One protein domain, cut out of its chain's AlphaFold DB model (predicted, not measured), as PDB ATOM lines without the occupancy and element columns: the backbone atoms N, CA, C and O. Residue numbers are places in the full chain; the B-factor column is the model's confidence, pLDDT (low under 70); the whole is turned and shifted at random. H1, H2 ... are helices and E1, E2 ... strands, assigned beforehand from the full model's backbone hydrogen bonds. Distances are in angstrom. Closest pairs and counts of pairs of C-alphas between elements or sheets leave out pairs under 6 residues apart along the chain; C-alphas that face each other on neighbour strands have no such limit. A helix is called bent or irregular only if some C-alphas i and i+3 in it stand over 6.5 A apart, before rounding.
ATOM      1  N   LYS A  18     -51.306  58.539 332.795       75.94
ATOM      2  CA  LYS A  18     -51.311  58.421 334.253       75.94
ATOM      3  C   LYS A  18     -50.046  57.743 334.777       75.94
ATOM      4  O   LYS A  18     -49.454  58.223 335.742       75.94
ATOM      5  N   SER A  19     -49.591  56.674 334.123       79.19
ATOM      6  CA  SER A  19     -48.343  55.983 334.477       79.19
ATOM      7  C   SER A  19     -47.117  56.884 334.303       79.19
ATOM      8  O   SER A  19     -46.217  56.848 335.142       79.19
ATOM      9  N   ILE A  20     -47.100  57.738 333.275       84.38
ATOM     10  CA  ILE A  20     -46.015  58.707 333.062       84.38
ATOM     11  C   ILE A  20     -45.981  59.740 334.196       84.38
ATOM     12  O   ILE A  20     -44.920  59.979 334.772       84.38
ATOM     13  N   CYS A  21     -47.130  60.322 334.553       82.94
ATOM     14  CA  CYS A  21     -47.217  61.297 335.643       82.94
ATOM     15  C   CYS A  21     -46.812  60.697 336.996       82.94
ATOM     16  O   CYS A  21     -46.063  61.325 337.740       82.94
ATOM     17  N   LEU A  22     -47.257  59.473 337.294       81.38
ATOM     18  CA  LEU A  22     -46.859  58.753 338.508       81.38
ATOM     19  C   LEU A  22     -45.352  58.481 338.534       81.38
ATOM     20  O   LEU A  22     -44.711  58.677 339.562       81.38
ATOM     21  N   GLY A  23     -44.774  58.085 337.396       84.75
ATOM     22  CA  GLY A  23     -43.336  57.860 337.272       84.75
ATOM     23  C   GLY A  23     -42.506  59.125 337.497       84.75
ATOM     24  O   GLY A  23     -41.432  59.041 338.084       84.75
ATOM     25  N   ALA A  24     -43.008  60.292 337.083       86.00
ATOM     26  CA  ALA A  24     -42.354  61.570 337.360       86.00
ATOM     27  C   ALA A  24     -42.337  61.878 338.867       86.00
ATOM     28  O   ALA A  24     -41.327  62.323 339.393       86.00
ATOM     29  N   LEU A  25     -43.422  61.583 339.586       89.56
ATOM     30  CA  LEU A  25     -43.543  61.878 341.018       89.56
ATOM     31  C   LEU A  25     -42.884  60.841 341.943       89.56
ATOM     32  O   LEU A  25     -42.978  60.988 343.157       89.56
ATOM     33  N   LYS A  26     -42.217  59.808 341.411       87.25
ATOM     34  CA  LYS A  26     -41.677  58.685 342.205       87.25
ATOM     35  C   LYS A  26     -40.724  59.114 343.334       87.25
ATOM     36  O   LYS A  26     -40.708  58.479 344.382       87.25
ATOM     37  N   ASP A  27     -39.961  60.187 343.115       86.75
ATOM     38  CA  ASP A  27     -38.958  60.706 344.055       86.75
ATOM     39  C   ASP A  27     -39.503  61.888 344.882       86.75
ATOM     40  O   ASP A  27     -38.753  62.590 345.561       86.75
ATOM     41  N   VAL A  28     -40.812  62.145 344.806       88.56
ATOM     42  CA  VAL A  28     -41.494  63.208 345.544       88.56
ATOM     43  C   VAL A  28     -42.313  62.591 346.674       88.56
ATOM     44  O   VAL A  28     -43.233  61.809 346.438       88.56
ATOM     45  N   ASP A  29     -42.037  62.999 347.914       91.25
ATOM     46  CA  ASP A  29     -42.847  62.599 349.066       91.25
ATOM     47  C   ASP A  29     -44.147  63.416 349.138       91.25
ATOM     48  O   ASP A  29     -44.275  64.405 349.867       91.25
ATOM     49  N   ILE A  30     -45.134  62.980 348.352       91.00
ATOM     50  CA  ILE A  30     -46.474  63.571 348.325       91.00
ATOM     51  C   ILE A  30     -47.142  63.486 349.702       91.00
ATOM     52  O   ILE A  30     -47.852  64.403 350.095       91.00
ATOM     53  N   THR A  31     -46.896  62.430 350.481       92.12
ATOM     54  CA  THR A  31     -47.545  62.262 351.792       92.12
ATOM     55  C   THR A  31     -47.101  63.349 352.764       92.12
ATOM     56  O   THR A  31     -47.935  63.963 353.436       92.12
ATOM     57  N   THR A  32     -45.796  63.609 352.826       92.75
ATOM     58  CA  THR A  32     -45.242  64.675 353.666       92.75
ATOM     59  C   THR A  32     -45.697  66.049 353.187       92.75
ATOM     60  O   THR A  32     -46.086  66.869 354.020       92.75
ATOM     61  N   LEU A  33     -45.747  66.278 351.869       92.19
ATOM     62  CA  LEU A  33     -46.260  67.523 351.293       92.19
ATOM     63  C   LEU A  33     -47.705  67.815 351.717       92.19
ATOM     64  O   LEU A  33     -48.015  68.926 352.141       92.19
ATOM     65  N   LEU A  34     -48.600  66.834 351.584       93.62
ATOM     66  CA  LEU A  34     -50.008  67.020 351.930       93.62
ATOM     67  C   LEU A  34     -50.173  67.269 353.429       93.62
ATOM     68  O   LEU A  34     -50.892  68.181 353.834       93.62
ATOM     69  N   ARG A  35     -49.433  66.519 354.255       94.12
ATOM     70  CA  ARG A  35     -49.440  66.689 355.711       94.12
ATOM     71  C   ARG A  35     -48.959  68.078 356.129       94.12
ATOM     72  O   ARG A  35     -49.573  68.668 357.011       94.12
ATOM     73  N   SER A  36     -47.898  68.605 355.511       93.38
ATOM     74  CA  SER A  36     -47.354  69.925 355.859       93.38
ATOM     75  C   SER A  36     -48.299  71.081 355.521       93.38
ATOM     76  O   SER A  36     -48.128  72.169 356.059       93.38
ATOM     77  N   HIS A  37     -49.275  70.848 354.640       91.50
ATOM     78  CA  HIS A  37     -50.305  71.813 354.249       91.50
ATOM     79  C   HIS A  37     -51.681  71.487 354.850       91.50
ATOM     80  O   HIS A  37     -52.680  72.070 354.441       91.50
ATOM     81  N   ASN A  38     -51.752  70.555 355.810       94.25
ATOM     82  CA  ASN A  38     -52.991  70.103 356.448       94.25
ATOM     83  C   ASN A  38     -54.049  69.555 355.464       94.25
ATOM     84  O   ASN A  38     -55.243  69.573 355.763       94.25
ATOM     85  N   ILE A  39     -53.625  69.020 354.317       94.25
ATOM     86  CA  ILE A  39     -54.519  68.469 353.295       94.25
ATOM     87  C   ILE A  39     -54.763  66.984 353.576       94.25
ATOM     88  O   ILE A  39     -53.812  66.202 353.689       94.25
ATOM     89  N   GLN A  40     -56.029  66.568 353.648       95.19
ATOM     90  CA  GLN A  40     -56.360  65.153 353.799       95.19
ATOM     91  C   GLN A  40     -56.343  64.445 352.439       95.19
ATOM     92  O   GLN A  40     -56.869  64.977 351.463       95.19
ATOM     93  N   PRO A  41     -55.836  63.199 352.350       92.69
ATOM     94  CA  PRO A  41     -55.892  62.427 351.106       92.69
ATOM     95  C   PRO A  41     -57.315  62.260 350.547       92.69
ATOM     96  O   PRO A  41     -57.495  62.170 349.334       92.69
ATOM     97  N   GLY A  42     -58.328  62.236 351.424       95.31
ATOM     98  CA  GLY A  42     -59.739  62.155 351.040       95.31
ATOM     99  C   GLY A  42     -60.233  63.369 350.247       95.31
ATOM    100  O   GLY A  42     -61.110  63.211 349.399       95.31
ATOM    101  N   ASP A  43     -59.619  64.536 350.440       94.94
ATOM    102  CA  ASP A  43     -60.012  65.794 349.796       94.94
ATOM    103  C   ASP A  43     -59.445  65.932 348.379       94.94
ATOM    104  O   ASP A  43     -59.801  66.857 347.652       94.94
ATOM    105  N   ILE A  44     -58.575  65.012 347.958       95.94
ATOM    106  CA  ILE A  44     -57.816  65.108 346.713       95.94
ATOM    107  C   ILE A  44     -58.393  64.163 345.661       95.94
ATOM    108  O   ILE A  44     -58.680  62.989 345.909       95.94
ATOM    109  N   GLU A  45     -58.551  64.685 344.450       95.75
ATOM    110  CA  GLU A  45     -58.872  63.925 343.246       95.75
ATOM    111  C   GLU A  45     -57.609  63.339 342.600       95.75
ATOM    112  O   GLU A  45     -57.610  62.174 342.201       95.75
ATOM    113  N   GLY A  46     -56.519  64.110 342.539       94.06
ATOM    114  CA  GLY A  46     -55.242  63.640 342.008       94.06
ATOM    115  C   GLY A  46     -54.077  64.597 342.249       94.06
ATOM    116  O   GLY A  46     -54.269  65.766 342.583       94.06
ATOM    117  N   VAL A  47     -52.860  64.088 342.056       94.38
ATOM    118  CA  VAL A  47     -51.619  64.869 342.121       94.38
ATOM    119  C   VAL A  47     -50.799  64.609 340.868       94.38
ATOM    120  O   VAL A  47     -50.662  63.465 340.431       94.38
ATOM    121  N   TYR A  48     -50.259  65.677 340.291       94.81
ATOM    122  CA  TYR A  48     -49.542  65.648 339.022       94.81
ATOM    123  C   TYR A  48     -48.285  66.523 339.099       94.81
ATOM    124  O   TYR A  48     -48.259  67.500 339.849       94.81
ATOM    125  N   PRO A  49     -47.234  66.234 338.315       94.56
ATOM    126  CA  PRO A  49     -46.165  67.205 338.115       94.56
ATOM    127  C   PRO A  49     -46.717  68.420 337.356       94.56
ATOM    128  O   PRO A  49     -47.570  68.265 336.474       94.56
ATOM    129  N   ALA A  50     -46.242  69.625 337.668       94.06
ATOM    130  CA  ALA A  50     -46.524  70.788 336.832       94.06
ATOM    131  C   ALA A  50     -45.806  70.653 335.479       94.06
ATOM    132  O   ALA A  50     -44.652  70.229 335.408       94.06
ATOM    133  N   THR A  51     -46.477  71.028 334.394       93.62
ATOM    134  CA  THR A  51     -45.860  71.060 333.060       93.62
ATOM    135  C   THR A  51     -44.797  72.155 332.978       93.62
ATOM    136  O   THR A  51     -44.885  73.171 333.667       93.62
ATOM    137  N   SER A  52     -43.821  72.015 332.076       93.19
ATOM    138  CA  SER A  52     -42.769  73.027 331.888       93.19
ATOM    139  C   SER A  52     -43.331  74.426 331.601       93.19
ATOM    140  O   SER A  52     -42.790  75.420 332.084       93.19
ATOM    141  N   GLY A  53     -44.445  74.508 330.862       94.44
ATOM    142  CA  GLY A  53     -45.150  75.766 330.606       94.44
ATOM    143  C   GLY A  53     -45.751  76.373 331.876       94.44
ATOM    144  O   GLY A  53     -45.528  77.550 332.148       94.44
ATOM    145  N   GLN A  54     -46.436  75.570 332.696       93.62
ATOM    146  CA  GLN A  54     -46.969  76.026 333.989       93.62
ATOM    147  C   GLN A  54     -45.849  76.474 334.937       93.62
ATOM    148  O   GLN A  54     -45.961  77.531 335.552       93.62
ATOM    149  N   VAL A  55     -44.738  75.731 335.008       94.25
ATOM    150  CA  VAL A  55     -43.562  76.111 335.812       94.25
ATOM    151  C   VAL A  55     -43.002  77.460 335.363       94.25
ATOM    152  O   VAL A  55     -42.681  78.302 336.201       94.25
ATOM    153  N   TYR A  56     -42.880  77.680 334.052       94.19
ATOM    154  CA  TYR A  56     -42.437  78.962 333.512       94.19
ATOM    155  C   TYR A  56     -43.392  80.096 333.906       94.19
ATOM    156  O   TYR A  56     -42.934  81.116 334.417       94.19
ATOM    157  N   MET A  57     -44.704  79.905 333.736       92.81
ATOM    158  CA  MET A  57     -45.716  80.907 334.089       92.81
ATOM    159  C   MET A  57     -45.672  81.273 335.577       92.81
ATOM    160  O   MET A  57     -45.614  82.458 335.893       92.81
ATOM    161  N   LEU A  58     -45.618  80.283 336.477       90.94
ATOM    162  CA  LEU A  58     -45.545  80.501 337.929       90.94
ATOM    163  C   LEU A  58     -44.288  81.286 338.325       90.94
ATOM    164  O   LEU A  58     -44.377  82.279 339.043       90.94
ATOM    165  N   LYS A  59     -43.120  80.895 337.802       91.19
ATOM    166  CA  LYS A  59     -41.853  81.592 338.083       91.19
ATOM    167  C   LYS A  59     -41.844  83.018 337.551       91.19
ATOM    168  O   LYS A  59     -41.271  83.905 338.175       91.19
ATOM    169  N   MET A  60     -42.420  83.250 336.375       91.44
ATOM    170  CA  MET A  60     -42.486  84.592 335.801       91.44
ATOM    171  C   MET A  60     -43.483  85.478 336.544       91.44
ATOM    172  O   MET A  60     -43.175  86.644 336.781       91.44
ATOM    173  N   TRP A  61     -44.627  84.927 336.954       87.62
ATOM    174  CA  TRP A  61     -45.576  85.605 337.831       87.62
ATOM    175  C   TRP A  61     -44.887  86.050 339.128       87.62
ATOM    176  O   TRP A  61     -44.863  87.248 339.411       87.62
ATOM    177  N   GLU A  62     -44.212  85.130 339.827       87.69
ATOM    178  CA  GLU A  62     -43.465  85.403 341.064       87.69
ATOM    179  C   GLU A  62     -42.379  86.472 340.858       87.69
ATOM    180  O   GLU A  62     -42.360  87.487 341.550       87.69
ATOM    181  N   ARG A  63     -41.514  86.310 339.847       90.12
ATOM    182  CA  ARG A  63     -40.431  87.267 339.533       90.12
ATOM    183  C   ARG A  63     -40.930  88.659 339.182       90.12
ATOM    184  O   ARG A  63     -40.229  89.638 339.408       90.12
ATOM    185  N   SER A  64     -42.109  88.737 338.579       86.50
ATOM    186  CA  SER A  64     -42.744  90.006 338.234       86.50
ATOM    187  C   SER A  64     -43.533  90.618 339.389       86.50
ATOM    188  O   SER A  64     -44.214  91.619 339.184       86.50
ATOM    189  N   ASN A  65     -43.487  90.000 340.574       84.25
ATOM    190  CA  ASN A  65     -44.286  90.372 341.733       84.25
ATOM    191  C   ASN A  65     -45.791  90.443 341.397       84.25
ATOM    192  O   ASN A  65     -46.495  91.375 341.780       84.25
ATOM    193  N   GLY A  66     -46.260  89.472 340.607       81.06
ATOM    194  CA  GLY A  66     -47.649  89.338 340.171       81.06
ATOM    195  C   GLY A  66     -48.075  90.222 338.992       81.06
ATOM    196  O   GLY A  66     -49.271  90.315 338.710       81.06
ATOM    197  N   ALA A  67     -47.144  90.882 338.293       80.12
ATOM    198  CA  ALA A  67     -47.479  91.779 337.186       80.12
ATOM    199  C   ALA A  67     -47.881  91.052 335.888       80.12
ATOM    200  O   ALA A  67     -48.754  91.550 335.174       80.12
ATOM    201  N   VAL A  68     -47.282  89.891 335.580       82.00
ATOM    202  CA  VAL A  68     -47.550  89.109 334.352       82.00
ATOM    203  C   VAL A  68     -48.131  87.723 334.642       82.00
ATOM    204  O   VAL A  68     -48.041  87.228 335.758       82.00
ATOM    205  N   PHE A  69     -48.704  87.076 333.617       81.88
ATOM    206  CA  PHE A  69     -49.315  85.733 333.687       81.88
ATOM    207  C   PHE A  69     -50.495  85.590 334.664       81.88
ATOM    208  O   PHE A  69     -50.828  84.482 335.075       81.88
ATOM    209  N   PHE A  70     -51.178  86.698 334.949       76.94
ATOM    210  CA  PHE A  70     -52.466  86.725 335.638       76.94
ATOM    211  C   PHE A  70     -53.493  87.435 334.741       76.94
ATOM    212  O   PHE A  70     -53.677  88.647 334.857       76.94
ATOM    213  N   PRO A  71     -54.033  86.743 333.723       79.25
ATOM    214  CA  PRO A  71     -54.921  87.367 332.753       79.25
ATOM    215  C   PRO A  71     -56.317  87.594 333.339       79.25
ATOM    216  O   PRO A  71     -56.912  86.679 333.905       79.25
ATOM    217  N   ASP A  72     -56.864  88.781 333.092       77.94
ATOM    218  CA  ASP A  72     -58.271  89.084 333.337       77.94
ATOM    219  C   ASP A  72     -59.065  88.955 332.035       77.94
ATOM    220  O   ASP A  72     -58.678  89.488 330.989       77.94
ATOM    221  N   PHE A  73     -60.210  88.283 332.108       81.56
ATOM    222  CA  PHE A  73     -61.140  88.171 330.992       81.56
ATOM    223  C   PHE A  73     -62.467  88.813 331.376       81.56
ATOM    224  O   PHE A  73     -63.133  88.382 332.315       81.56
ATOM    225  N   PHE A  74     -62.856  89.845 330.631       81.75
ATOM    226  CA  PHE A  74     -64.100  90.562 330.868       81.75
ATOM    227  C   PHE A  74     -65.145  90.155 329.841       81.75
ATOM    228  O   PHE A  74     -64.936  90.298 328.635       81.75
ATOM    229  N   TYR A  75     -66.290  89.699 330.336       82.12
ATOM    230  CA  TYR A  75     -67.433  89.324 329.518       82.12
ATOM    231  C   TYR A  75     -68.652  90.123 329.954       82.12
ATOM    232  O   TYR A  75     -68.902  90.294 331.146       82.12
ATOM    233  N   ARG A  76     -69.426  90.592 328.976       81.25
ATOM    234  CA  ARG A  76     -70.768  91.107 329.220       81.25
ATOM    235  C   ARG A  76     -71.759  90.003 328.902       81.25
ATOM    236  O   ARG A  76     -71.765  89.486 327.789       81.25
ATOM    237  N   VAL A  77     -72.582  89.664 329.880       79.19
ATOM    238  CA  VAL A  77     -73.707  88.753 329.692       79.19
ATOM    239  C   VAL A  77     -74.892  89.570 329.182       79.19
ATOM    240  O   VAL A  77     -75.197  90.620 329.742       79.19
ATOM    241  N   GLU A  78     -75.520  89.118 328.100       78.69
ATOM    242  CA  GLU A  78     -76.748  89.716 327.567       78.69
ATOM    243  C   GLU A  78     -77.961  88.895 328.025       78.69
ATOM    244  O   GLU A  78     -77.904  87.665 328.061       78.69
ATOM    245  N   GLY A  79     -79.051  89.584 328.372       77.06
ATOM    246  CA  GLY A  79     -80.269  88.982 328.920       77.06
ATOM    247  C   GLY A  79     -80.349  89.014 330.449       77.06
ATOM    248  O   GLY A  79     -79.398  89.383 331.138       77.06
ATOM    249  N   ASP A  80     -81.509  88.616 330.971       79.44
ATOM    250  CA  ASP A  80     -81.798  88.621 332.405       79.44
ATOM    251  C   ASP A  80     -81.394  87.284 333.036       79.44
ATOM    252  O   ASP A  80     -82.077  86.268 332.890       79.44
ATOM    253  N   ILE A  81     -80.269  87.276 333.754       84.56
ATOM    254  CA  ILE A  81     -79.847  86.142 334.583       84.56
ATOM    255  C   ILE A  81     -79.915  86.561 336.049       84.56
ATOM    256  O   ILE A  81     -79.236  87.493 336.475       84.56
ATOM    257  N   ALA A  82     -80.720  85.840 336.830       87.94
ATOM    258  CA  ALA A  82     -80.746  85.994 338.279       87.94
ATOM    259  C   ALA A  82     -79.378  85.626 338.877       87.94
ATOM    260  O   ALA A  82     -78.763  84.636 338.471       87.94
ATOM    261  N   ALA A  83     -78.905  86.394 339.858       87.12
ATOM    262  CA  ALA A  83     -77.596  86.174 340.477       87.12
ATOM    263  C   ALA A  83     -77.456  84.758 341.050       87.12
ATOM    264  O   ALA A  83     -76.432  84.108 340.873       87.12
ATOM    265  N   GLU A  84     -78.531  84.253 341.642       90.56
ATOM    266  CA  GLU A  84     -78.597  82.936 342.262       90.56
ATOM    267  C   GLU A  84     -78.484  81.819 341.207       90.56
ATOM    268  O   GLU A  84     -77.968  80.738 341.482       90.56
ATOM    269  N   GLU A  85     -78.963  82.056 339.981       91.31
ATOM    270  CA  GLU A  85     -78.766  81.123 338.864       91.31
ATOM    271  C   GLU A  85     -77.321  81.147 338.364       91.31
ATOM    272  O   GLU A  85     -76.774  80.091 338.037       91.31
ATOM    273  N   LEU A  86     -76.686  82.322 338.333       91.00
ATOM    274  CA  LEU A  86     -75.279  82.437 337.958       91.00
ATOM    275  C   LEU A  86     -74.377  81.702 338.958       91.00
ATOM    276  O   LEU A  86     -73.519  80.933 338.534       91.00
ATOM    277  N   GLU A  87     -74.613  81.871 340.258       91.69
ATOM    278  CA  GLU A  87     -73.885  81.172 341.325       91.69
ATOM    279  C   GLU A  87     -74.014  79.651 341.195       91.69
ATOM    280  O   GLU A  87     -73.008  78.955 341.073       91.69
ATOM    281  N   ARG A  88     -75.244  79.129 341.073       94.25
ATOM    282  CA  ARG A  88     -75.471  77.684 340.877       94.25
ATOM    283  C   ARG A  88     -74.761  77.129 339.645       94.25
ATOM    284  O   ARG A  88     -74.332  75.975 339.635       94.25
ATOM    285  N   ARG A  89     -74.706  77.902 338.557       94.00
ATOM    286  CA  ARG A  89     -73.998  77.490 337.337       94.00
ATOM    287  C   ARG A  89     -72.492  77.533 337.525       94.00
ATOM    288  O   ARG A  89     -71.815  76.624 337.053       94.00
ATOM    289  N   TRP A  90     -71.986  78.545 338.213       93.25
ATOM    290  CA  TRP A  90     -70.570  78.670 338.521       93.25
ATOM    291  C   TRP A  90     -70.071  77.503 339.379       93.25
ATOM    292  O   TRP A  90     -69.065  76.887 339.030       93.25
ATOM    293  N   ASP A  91     -70.841  77.091 340.387       93.94
ATOM    294  CA  ASP A  91     -70.528  75.907 341.195       93.94
ATOM    295  C   ASP A  91     -70.410  74.641 340.334       93.94
ATOM    296  O   ASP A  91     -69.454  73.871 340.460       93.94
ATOM    297  N   LYS A  92     -71.334  74.442 339.382       95.56
ATOM    298  CA  LYS A  92     -71.267  73.308 338.440       95.56
ATOM    299  C   LYS A  92     -70.002  73.347 337.585       95.56
ATOM    300  O   LYS A  92     -69.396  72.298 337.364       95.56
ATOM    301  N   VAL A  93     -69.600  74.528 337.116       94.88
ATOM    302  CA  VAL A  93     -68.370  74.701 336.332       94.88
ATOM    303  C   VAL A  93     -67.145  74.341 337.173       94.88
ATOM    304  O   VAL A  93     -66.305  73.574 336.706       94.88
ATOM    305  N   ILE A  94     -67.067  74.801 338.425       94.38
ATOM    306  CA  ILE A  94     -65.981  74.441 339.350       94.38
ATOM    307  C   ILE A  94     -65.910  72.924 339.554       94.38
ATOM    308  O   ILE A  94     -64.829  72.337 339.474       94.38
ATOM    309  N   CYS A  95     -67.048  72.258 339.768       93.62
ATOM    310  CA  CYS A  95     -67.078  70.803 339.913       93.62
ATOM    311  C   CYS A  95     -66.547  70.083 338.660       93.62
ATOM    312  O   CYS A  95     -65.790  69.118 338.775       93.62
ATOM    313  N   GLN A  96     -66.919  70.554 337.467       95.25
ATOM    314  CA  GLN A  96     -66.619  69.889 336.193       95.25
ATOM    315  C   GLN A  96     -65.230  70.188 335.623       95.25
ATOM    316  O   GLN A  96     -64.744  69.411 334.804       95.25
ATOM    317  N   VAL A  97     -64.599  71.297 336.014       94.62
ATOM    318  CA  VAL A  97     -63.348  71.776 335.414       94.62
ATOM    319  C   VAL A  97     -62.206  71.669 336.436       94.62
ATOM    320  O   VAL A  97     -62.050  72.565 337.265       94.62
ATOM    321  N   PRO A  98     -61.364  70.611 336.383       93.81
ATOM    322  CA  PRO A  98     -60.368  70.324 337.418       93.81
ATOM    323  C   PRO A  98     -59.401  71.470 337.712       93.81
ATOM    324  O   PRO A  98     -59.074  71.696 338.868       93.81
ATOM    325  N   ILE A  99     -58.989  72.234 336.692       92.12
ATOM    326  CA  ILE A  99     -58.039  73.343 336.871       92.12
ATOM    327  C   ILE A  99     -58.578  74.455 337.790       92.12
ATOM    328  O   ILE A  99     -57.789  75.149 338.419       92.12
ATOM    329  N   LEU A 100     -59.904  74.595 337.928       92.38
ATOM    330  CA  LEU A 100     -60.524  75.537 338.871       92.38
ATOM    331  C   LEU A 100     -60.473  75.050 340.326       92.38
ATOM    332  O   LEU A 100     -60.777  75.817 341.236       92.38
ATOM    333  N   ARG A 101     -60.096  73.786 340.538       94.50
ATOM    334  CA  ARG A 101     -59.896  73.131 341.836       94.50
ATOM    335  C   ARG A 101     -58.439  72.709 342.045       94.50
ATOM    336  O   ARG A 101     -58.167  71.863 342.892       94.50
ATOM    337  N   THR A 102     -57.514  73.245 341.253       93.94
ATOM    338  CA  THR A 102     -56.091  72.914 341.340       93.94
ATOM    339  C   THR A 102     -55.340  73.983 342.114       93.94
ATOM    340  O   THR A 102     -55.450  75.168 341.801       93.94
ATOM    341  N   GLU A 103     -54.487  73.554 343.040       93.06
ATOM    342  CA  GLU A 103     -53.447  74.403 343.617       93.06
ATOM    343  C   GLU A 103     -52.052  73.886 343.251       93.06
ATOM    344  O   GLU A 103     -51.850  72.692 343.009       93.06
ATOM    345  N   PHE A 104     -51.083  74.802 343.203       93.31
ATOM    346  CA  PHE A 104     -49.687  74.499 342.916       93.31
ATOM    347  C   PHE A 104     -48.842  74.644 344.175       93.31
ATOM    348  O   PHE A 104     -48.863  75.685 344.825       93.31
ATOM    349  N   PHE A 105     -48.039  73.624 344.461       92.69
ATOM    350  CA  PHE A 105     -47.144  73.596 345.611       92.69
ATOM    351  C   PHE A 105     -45.698  73.541 345.145       92.69
ATOM    352  O   PHE A 105     -45.333  72.675 344.346       92.69
ATOM    353  N   ALA A 106     -44.873  74.458 345.649       91.62
ATOM    354  CA  ALA A 106     -43.429  74.397 345.473       91.62
ATOM    355  C   ALA A 106     -42.855  73.297 346.373       91.62
ATOM    356  O   ALA A 106     -43.148  73.262 347.566       91.62
ATOM    357  N   ILE A 107     -42.030  72.409 345.816       89.94
ATOM    358  CA  ILE A 107     -41.519  71.235 346.553       89.94
ATOM    359  C   ILE A 107     -39.991  71.176 346.647       89.94
ATOM    360  O   ILE A 107     -39.431  70.166 347.060       89.94
ATOM    361  N   GLY A 108     -39.293  72.241 346.236       83.19
ATOM    362  CA  GLY A 108     -37.832  72.362 346.360       83.19
ATOM    363  C   GLY A 108     -37.006  71.382 345.513       83.19
ATOM    364  O   GLY A 108     -35.777  71.435 345.544       83.19
ATOM    365  N   ASN A 109     -37.647  70.508 344.734       85.44
ATOM    366  CA  ASN A 109     -36.989  69.581 343.821       85.44
ATOM    367  C   ASN A 109     -36.568  70.316 342.530       85.44
ATOM    368  O   ASN A 109     -37.314  71.133 341.990       85.44
ATOM    369  N   ARG A 110     -35.349  70.060 342.038       83.81
ATOM    370  CA  ARG A 110     -34.812  70.750 340.850       83.81
ATOM    371  C   ARG A 110     -35.508  70.341 339.554       83.81
ATOM    372  O   ARG A 110     -35.736  71.202 338.706       83.81
ATOM    373  N   ASP A 111     -35.844  69.065 339.427       86.31
ATOM    374  CA  ASP A 111     -36.435  68.487 338.222       86.31
ATOM    375  C   ASP A 111     -37.951  68.710 338.190       86.31
ATOM    376  O   ASP A 111     -38.527  68.977 337.136       86.31
ATOM    377  N   ILE A 112     -38.593  68.673 339.363       89.00
ATOM    378  CA  ILE A 112     -40.029  68.921 339.543       89.00
ATOM    379  C   ILE A 112     -40.206  70.031 340.581       89.00
ATOM    380  O   ILE A 112     -40.481  69.760 341.744       89.00
ATOM    381  N   PRO A 113     -40.043  71.306 340.199       91.31
ATOM    382  CA  PRO A 113     -40.096  72.410 341.156       91.31
ATOM    383  C   PRO A 113     -41.491  72.630 341.747       91.31
ATOM    384  O   PRO A 113     -41.600  73.128 342.867       91.31
ATOM    385  N   PHE A 114     -42.538  72.246 341.011       94.38
ATOM    386  CA  PHE A 114     -43.927  72.387 341.427       94.38
ATOM    387  C   PHE A 114     -44.728  71.117 341.151       94.38
ATOM    388  O   PHE A 114     -44.562  70.474 340.109       94.38
ATOM    389  N   VAL A 115     -45.663  70.821 342.048       95.06
ATOM    390  CA  VAL A 115     -46.718  69.826 341.832       95.06
ATOM    391  C   VAL A 115     -48.078  70.504 341.822       95.06
ATOM    392  O   VAL A 115     -48.284  71.507 342.499       95.06
ATOM    393  N   GLN A 116     -48.997  69.953 341.039       95.06
ATOM    394  CA  GLN A 116     -50.394  70.372 340.968       95.06
ATOM    395  C   GLN A 116     -51.238  69.360 341.740       95.06
ATOM    396  O   GLN A 116     -51.220  68.168 341.417       95.06
ATOM    397  N   VAL A 117     -51.969  69.831 342.746       95.06
ATOM    398  CA  VAL A 117     -52.913  69.036 343.537       95.06
ATOM    399  C   VAL A 117     -54.318  69.447 343.130       95.06
ATOM    400  O   VAL A 117     -54.681  70.614 343.243       95.06
ATOM    401  N   VAL A 118     -55.097  68.487 342.642       95.50
ATOM    402  CA  VAL A 118     -56.498  68.678 342.260       95.50
ATOM    403  C   VAL A 118     -57.364  68.273 343.442       95.50
ATOM    404  O   VAL A 118     -57.394  67.098 343.804       95.50
ATOM    405  N   PHE A 119     -58.080  69.217 344.037       95.50
ATOM    406  CA  PHE A 119     -58.990  68.967 345.157       95.50
ATOM    407  C   PHE A 119     -60.354  68.538 344.656       95.50
ATOM    408  O   PHE A 119     -60.854  69.156 343.731       95.50
ATOM    409  N   ARG A 120     -61.017  67.565 345.285       95.56
ATOM    410  CA  ARG A 120     -62.376  67.107 344.927       95.56
ATOM    411  C   ARG A 120     -63.415  68.221 344.960       95.56
ATOM    412  O   ARG A 120     -64.342  68.219 344.156       95.56
ATOM    413  N   ALA A 121     -63.248  69.164 345.875       92.62
ATOM    414  CA  ALA A 121     -64.090  70.336 346.009       92.62
ATOM    415  C   ALA A 121     -63.232  71.528 346.429       92.62
ATOM    416  O   ALA A 121     -62.244  71.375 347.140       92.62
ATOM    417  N   THR A 122     -63.632  72.719 345.997       90.81
ATOM    418  CA  THR A 122     -63.080  73.978 346.491       90.81
ATOM    419  C   THR A 122     -64.215  74.970 346.660       90.81
ATOM    420  O   THR A 122     -65.192  74.939 345.910       90.81
ATOM    421  N   ASN A 123     -64.088  75.854 347.641       88.00
ATOM    422  CA  ASN A 123     -65.035  76.936 347.835       88.00
ATOM    423  C   ASN A 123     -64.558  78.168 347.059       88.00
ATOM    424  O   ASN A 123     -63.752  78.949 347.570       88.00
ATOM    425  N   ASN A 124     -65.043  78.354 345.832       88.50
ATOM    426  CA  ASN A 124     -64.689  79.486 344.973       88.50
ATOM    427  C   ASN A 124     -65.937  80.253 344.498       88.50
ATOM    428  O   ASN A 124     -66.270  80.198 343.317       88.50
ATOM    429  N   PRO A 125     -66.653  80.945 345.404       90.25
ATOM    430  CA  PRO A 125     -67.881  81.645 345.052       90.25
ATOM    431  C   PRO A 125     -67.599  82.851 344.153       90.25
ATOM    432  O   PRO A 125     -66.475  83.355 344.082       90.25
ATOM    433  N   ILE A 126     -68.651  83.343 343.501       89.62
ATOM    434  CA  ILE A 126     -68.591  84.578 342.720       89.62
ATOM    435  C   ILE A 126     -68.312  85.755 343.656       89.62
ATOM    436  O   ILE A 126     -69.019  85.975 344.639       89.62
ATOM    437  N   ALA A 127     -67.293  86.540 343.328       88.44
ATOM    438  CA  ALA A 127     -66.973  87.772 344.028       88.44
ATOM    439  C   ALA A 127     -67.766  88.938 343.415       88.44
ATOM    440  O   ALA A 127     -67.365  89.533 342.410       88.44
ATOM    441  N   TRP A 128     -68.908  89.262 344.019       86.25
ATOM    442  CA  TRP A 128     -69.754  90.375 343.588       86.25
ATOM    443  C   TRP A 128     -69.121  91.729 343.917       86.25
ATOM    444  O   TRP A 128     -68.698  91.969 345.047       86.25
ATOM    445  N   ARG A 129     -69.057  92.623 342.926       82.44
ATOM    446  CA  ARG A 129     -68.497  93.976 343.053       82.44
ATOM    447  C   ARG A 129     -69.289  94.956 342.200       82.44
ATOM    448  O   ARG A 129     -69.675  94.623 341.086       82.44
ATOM    449  N   ASP A 130     -69.450  96.191 342.668       78.31
ATOM    450  CA  ASP A 130     -70.087  97.238 341.861       78.31
ATOM    451  C   ASP A 130     -69.208  97.636 340.668       78.31
ATOM    452  O   ASP A 130     -69.683  97.716 339.533       78.31
ATOM    453  N   LYS A 131     -67.901  97.806 340.905       76.38
ATOM    454  CA  LYS A 131     -66.913  98.211 339.899       76.38
ATOM    455  C   LYS A 131     -65.904  97.097 339.635       76.38
ATOM    456  O   LYS A 131     -64.984  96.874 340.415       76.38
ATOM    457  N   LEU A 132     -66.023  96.440 338.481       75.31
ATOM    458  CA  LEU A 132     -65.045  95.435 338.039       75.31
ATOM    459  C   LEU A 132     -63.702  96.049 337.608       75.31
ATOM    460  O   LEU A 132     -62.715  95.336 337.494       75.31
ATOM    461  N   ARG A 133     -63.631  97.361 337.352       65.56
ATOM    462  CA  ARG A 133     -62.390  98.023 336.902       65.56
ATOM    463  C   ARG A 133     -61.399  98.312 338.027       65.56
ATOM    464  O   ARG A 133     -60.211  98.447 337.753       65.56
ATOM    465  N   ASP A 134     -61.866  98.313 339.270       65.19
ATOM    466  CA  ASP A 134     -61.020  98.542 340.445       65.19
ATOM    467  C   ASP A 134     -60.193  97.282 340.795       65.19
ATOM    468  O   ASP A 134     -59.396  97.289 341.723       65.19
ATOM    469  N   LEU A 135     -60.302  96.203 339.996       56.66
ATOM    470  CA  LEU A 135     -59.418  95.026 340.037       56.66
ATOM    471  C   LEU A 135     -57.930  95.362 339.806       56.66
ATOM    472  O   LEU A 135     -57.063  94.520 340.040       56.66
ATOM    473  N   LEU A 136     -57.618  96.585 339.363       54.59
ATOM    474  CA  LEU A 136     -56.248  97.085 339.267       54.59
ATOM    475  C   LEU A 136     -55.604  97.347 340.641       54.59
ATOM    476  O   LEU A 136     -54.376  97.296 340.728       54.59
ATOM    477  N   ASP A 137     -56.394  97.519 341.708       50.94
ATOM    478  CA  ASP A 137     -55.902  97.596 343.088       50.94
ATOM    479  C   ASP A 137     -55.715  96.176 343.644       50.94
ATOM    480  O   ASP A 137     -56.497  95.644 344.434       50.94
ATOM    481  N   ARG A 138     -54.665  95.513 343.148       58.38
ATOM    482  CA  ARG A 138     -54.315  94.117 343.441       58.38
ATOM    483  C   ARG A 138     -53.754  93.958 344.860       58.38
ATOM    484  O   ARG A 138     -52.556  93.751 345.039       58.38
ATOM    485  N   GLN A 139     -54.603  94.021 345.878       48.69
ATOM    486  CA  GLN A 139     -54.303  93.404 347.172       48.69
ATOM    487  C   GLN A 139     -54.792  91.955 347.121       48.69
ATOM    488  O   GLN A 139     -55.969  91.688 346.887       48.69
ATOM    489  N   GLN A 140     -53.864  91.009 347.273       51.59
ATOM    490  CA  GLN A 140     -54.197  89.596 347.399       51.59
ATOM    491  C   GLN A 140     -54.922  89.389 348.730       51.59
ATOM    492  O   GLN A 140     -54.296  89.392 349.788       51.59
ATOM    493  N   GLU A 141     -56.241  89.222 348.688       43.50
ATOM    494  CA  GLU A 141     -56.973  88.691 349.834       43.50
ATOM    495  C   GLU A 141     -56.583  87.218 349.991       43.50
ATOM    496  O   GLU A 141     -56.720  86.411 349.070       43.50
ATOM    497  N   GLY A 142     -55.992  86.902 351.143       44.12
ATOM    498  CA  GLY A 142     -55.359  85.623 351.438       44.12
ATOM    499  C   GLY A 142     -56.284  84.420 351.272       44.12
ATOM    500  O   GLY A 142     -57.079  84.112 352.149       44.12
ATOM    501  N   ALA A 143     -56.128  83.728 350.149       43.34
ATOM    502  CA  ALA A 143     -56.164  82.279 349.955       43.34
ATOM    503  C   ALA A 143     -55.895  82.048 348.460       43.34
ATOM    504  O   ALA A 143     -56.478  82.730 347.620       43.34
ATOM    505  N   SER A 144     -54.987  81.128 348.129       51.16
ATOM    506  CA  SER A 144     -54.473  80.885 346.773       51.16
ATOM    507  C   SER A 144     -55.561  80.382 345.813       51.16
ATOM    508  O   SER A 144     -55.673  79.194 345.524       51.16
ATOM    509  N   LYS A 145     -56.392  81.292 345.303       64.38
ATOM    510  CA  LYS A 145     -57.329  81.020 344.214       64.38
ATOM    511  C   LYS A 145     -56.709  81.532 342.925       64.38
ATOM    512  O   LYS A 145     -56.723  82.726 342.647       64.38
ATOM    513  N   PHE A 146     -56.157  80.615 342.130       71.81
ATOM    514  CA  PHE A 146     -55.565  80.942 340.827       71.81
ATOM    515  C   PHE A 146     -56.586  81.515 339.831       71.81
ATOM    516  O   PHE A 146     -56.195  82.183 338.877       71.81
ATOM    517  N   VAL A 147     -57.884  81.270 340.046       82.19
ATOM    518  CA  VAL A 147     -58.980  81.810 339.234       82.19
ATOM    519  C   VAL A 147     -60.122  82.241 340.148       82.19
ATOM    520  O   VAL A 147     -60.586  81.443 340.958       82.19
ATOM    521  N   THR A 148     -60.625  83.461 339.961       84.94
ATOM    522  CA  THR A 148     -61.803  83.992 340.664       84.94
ATOM    523  C   THR A 148     -62.757  84.601 339.645       84.94
ATOM    524  O   THR A 148     -62.328  85.371 338.784       84.94
ATOM    525  N   LEU A 149     -64.050  84.276 339.736       88.31
ATOM    526  CA  LEU A 149     -65.078  84.941 338.939       88.31
ATOM    527  C   LEU A 149     -65.574  86.179 339.686       88.31
ATOM    528  O   LEU A 149     -66.183  86.064 340.747       88.31
ATOM    529  N   TYR A 150     -65.341  87.354 339.110       87.00
ATOM    530  CA  TYR A 150     -65.926  88.607 339.578       87.00
ATOM    531  C   TYR A 150     -67.166  88.946 338.752       87.00
ATOM    532  O   TYR A 150     -67.150  88.807 337.529       87.00
ATOM    533  N   ALA A 151     -68.225  89.425 339.403       88.06
ATOM    534  CA  ALA A 151     -69.461  89.817 338.726       88.06
ATOM    535  C   ALA A 151     -69.991  91.159 339.244       88.06
ATOM    536  O   ALA A 151     -69.860  91.475 340.424       88.06
ATOM    537  N   SER A 152     -70.615  91.936 338.357       84.44
ATOM    538  CA  SER A 152     -71.338  93.166 338.698       84.44
ATOM    539  C   SER A 152     -72.747  93.108 338.129       84.44
ATOM    540  O   SER A 152     -72.963  92.588 337.035       84.44
TER     541      SER A 152
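What this domain is: This is residues 18 to 152 of the 169 residues of an uncharacterized protein of Coccidioides immitis RMSCC 3703 (UniProt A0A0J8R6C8). What does the model look like as a whole? A small antiparallel sheet of three strands, E1, E3 and E2, fills one end, with H1, H2 and H3 round its rim and the short H5 over E3. The other end is a loose half without named strands: H4 and the long stretch of residues 64 to 82 run along it, residues 77 to 82 stick out, H6 sits well away from H4, and residues 127 to 128 pair in parallel with residues 150 to 151. What is it made of? The 135 printed residues hold six named helices and three named strands, in the order H1 H2 E1 H3 H4 H5 E2 E3 H6, a mixed class of helices and strands. How compact is it? It is only just compact, close to loose, with a radius of gyration of the C-alphas of 17.0 A, and elongated, spanning 52 by 34 by 25 A.

Where its parts are: Where are the strands? E1 is residues 44 to 49, 14.6 A long, from C-alpha 44 at (-57.816, 65.108, 346.713). E3 is residues 114 to 119, 15.9 A, and E2 residues 102 to 106, 13.4 A. Where are the helices? H4, residues 83 to 96, is 20.1 A long and begins at (-77.596, 86.174, 340.477); H3, residues 52 to 63, is 16.3 A, and H1, residues 18 to 27, 15.9 A. H2 is residues 30 to 36, H5 residues 98 to 101, and H6 residues 132 to 136, ending at (-56.248, 97.085, 339.267).

How they stand to each other: How do the strands pair? E3 is the inner strand, antiparallel to E1 at 162 degrees, with N 48 and O 116 at 2.9 A. E2 and E3 form an antiparallel hairpin at 150 degrees, with N 103 and O 117 at 3.0 A. What is on the sheet? H1, H2 and H3 only graze it; the closest C-alphas of H1 and E1 are those of Cys 21 and Tyr 48, 6.0 A. H5 is on it at a height of 7.2 A, only just over E3, with 3 of its 4 C-alphas falling on that strand. What of H4 and H6? Neither is on the sheet, and they are apart from each other; H4, with residues 94 to 95 alone, only just touches H5, only at the corner, with 3 pairs of C-alphas within 8 A, the closest Ile 94 and Leu 100, 5.6 A. How sound are the helix backbones? Every O i to N i+4 pair is within hydrogen-bond range in H2, H3 and H4, against 5 of 6 in H1 and 0 of 1 in H6, where 0 of 2 O i to N i+3 pairs are; H5 is too short for an O i to N i+4 pair. H1 is irregular, with C-alphas 24 and 27 7.6 A apart, and H6 only just, with C-alphas 133 and 136 6.6 A apart.

The domain as a whole: How large is it? The two C-alphas farthest apart, of Asp 27 and Asp 80, are 52.4 A from each other. Which links are long? Those from H3 to H4, 19 residues, and from E3 to H6, 12 residues; the printed part has no cut. Where is confidence low? Residues 133 to 145 are under 70, and the mean pLDDT of the printed part is 85.5.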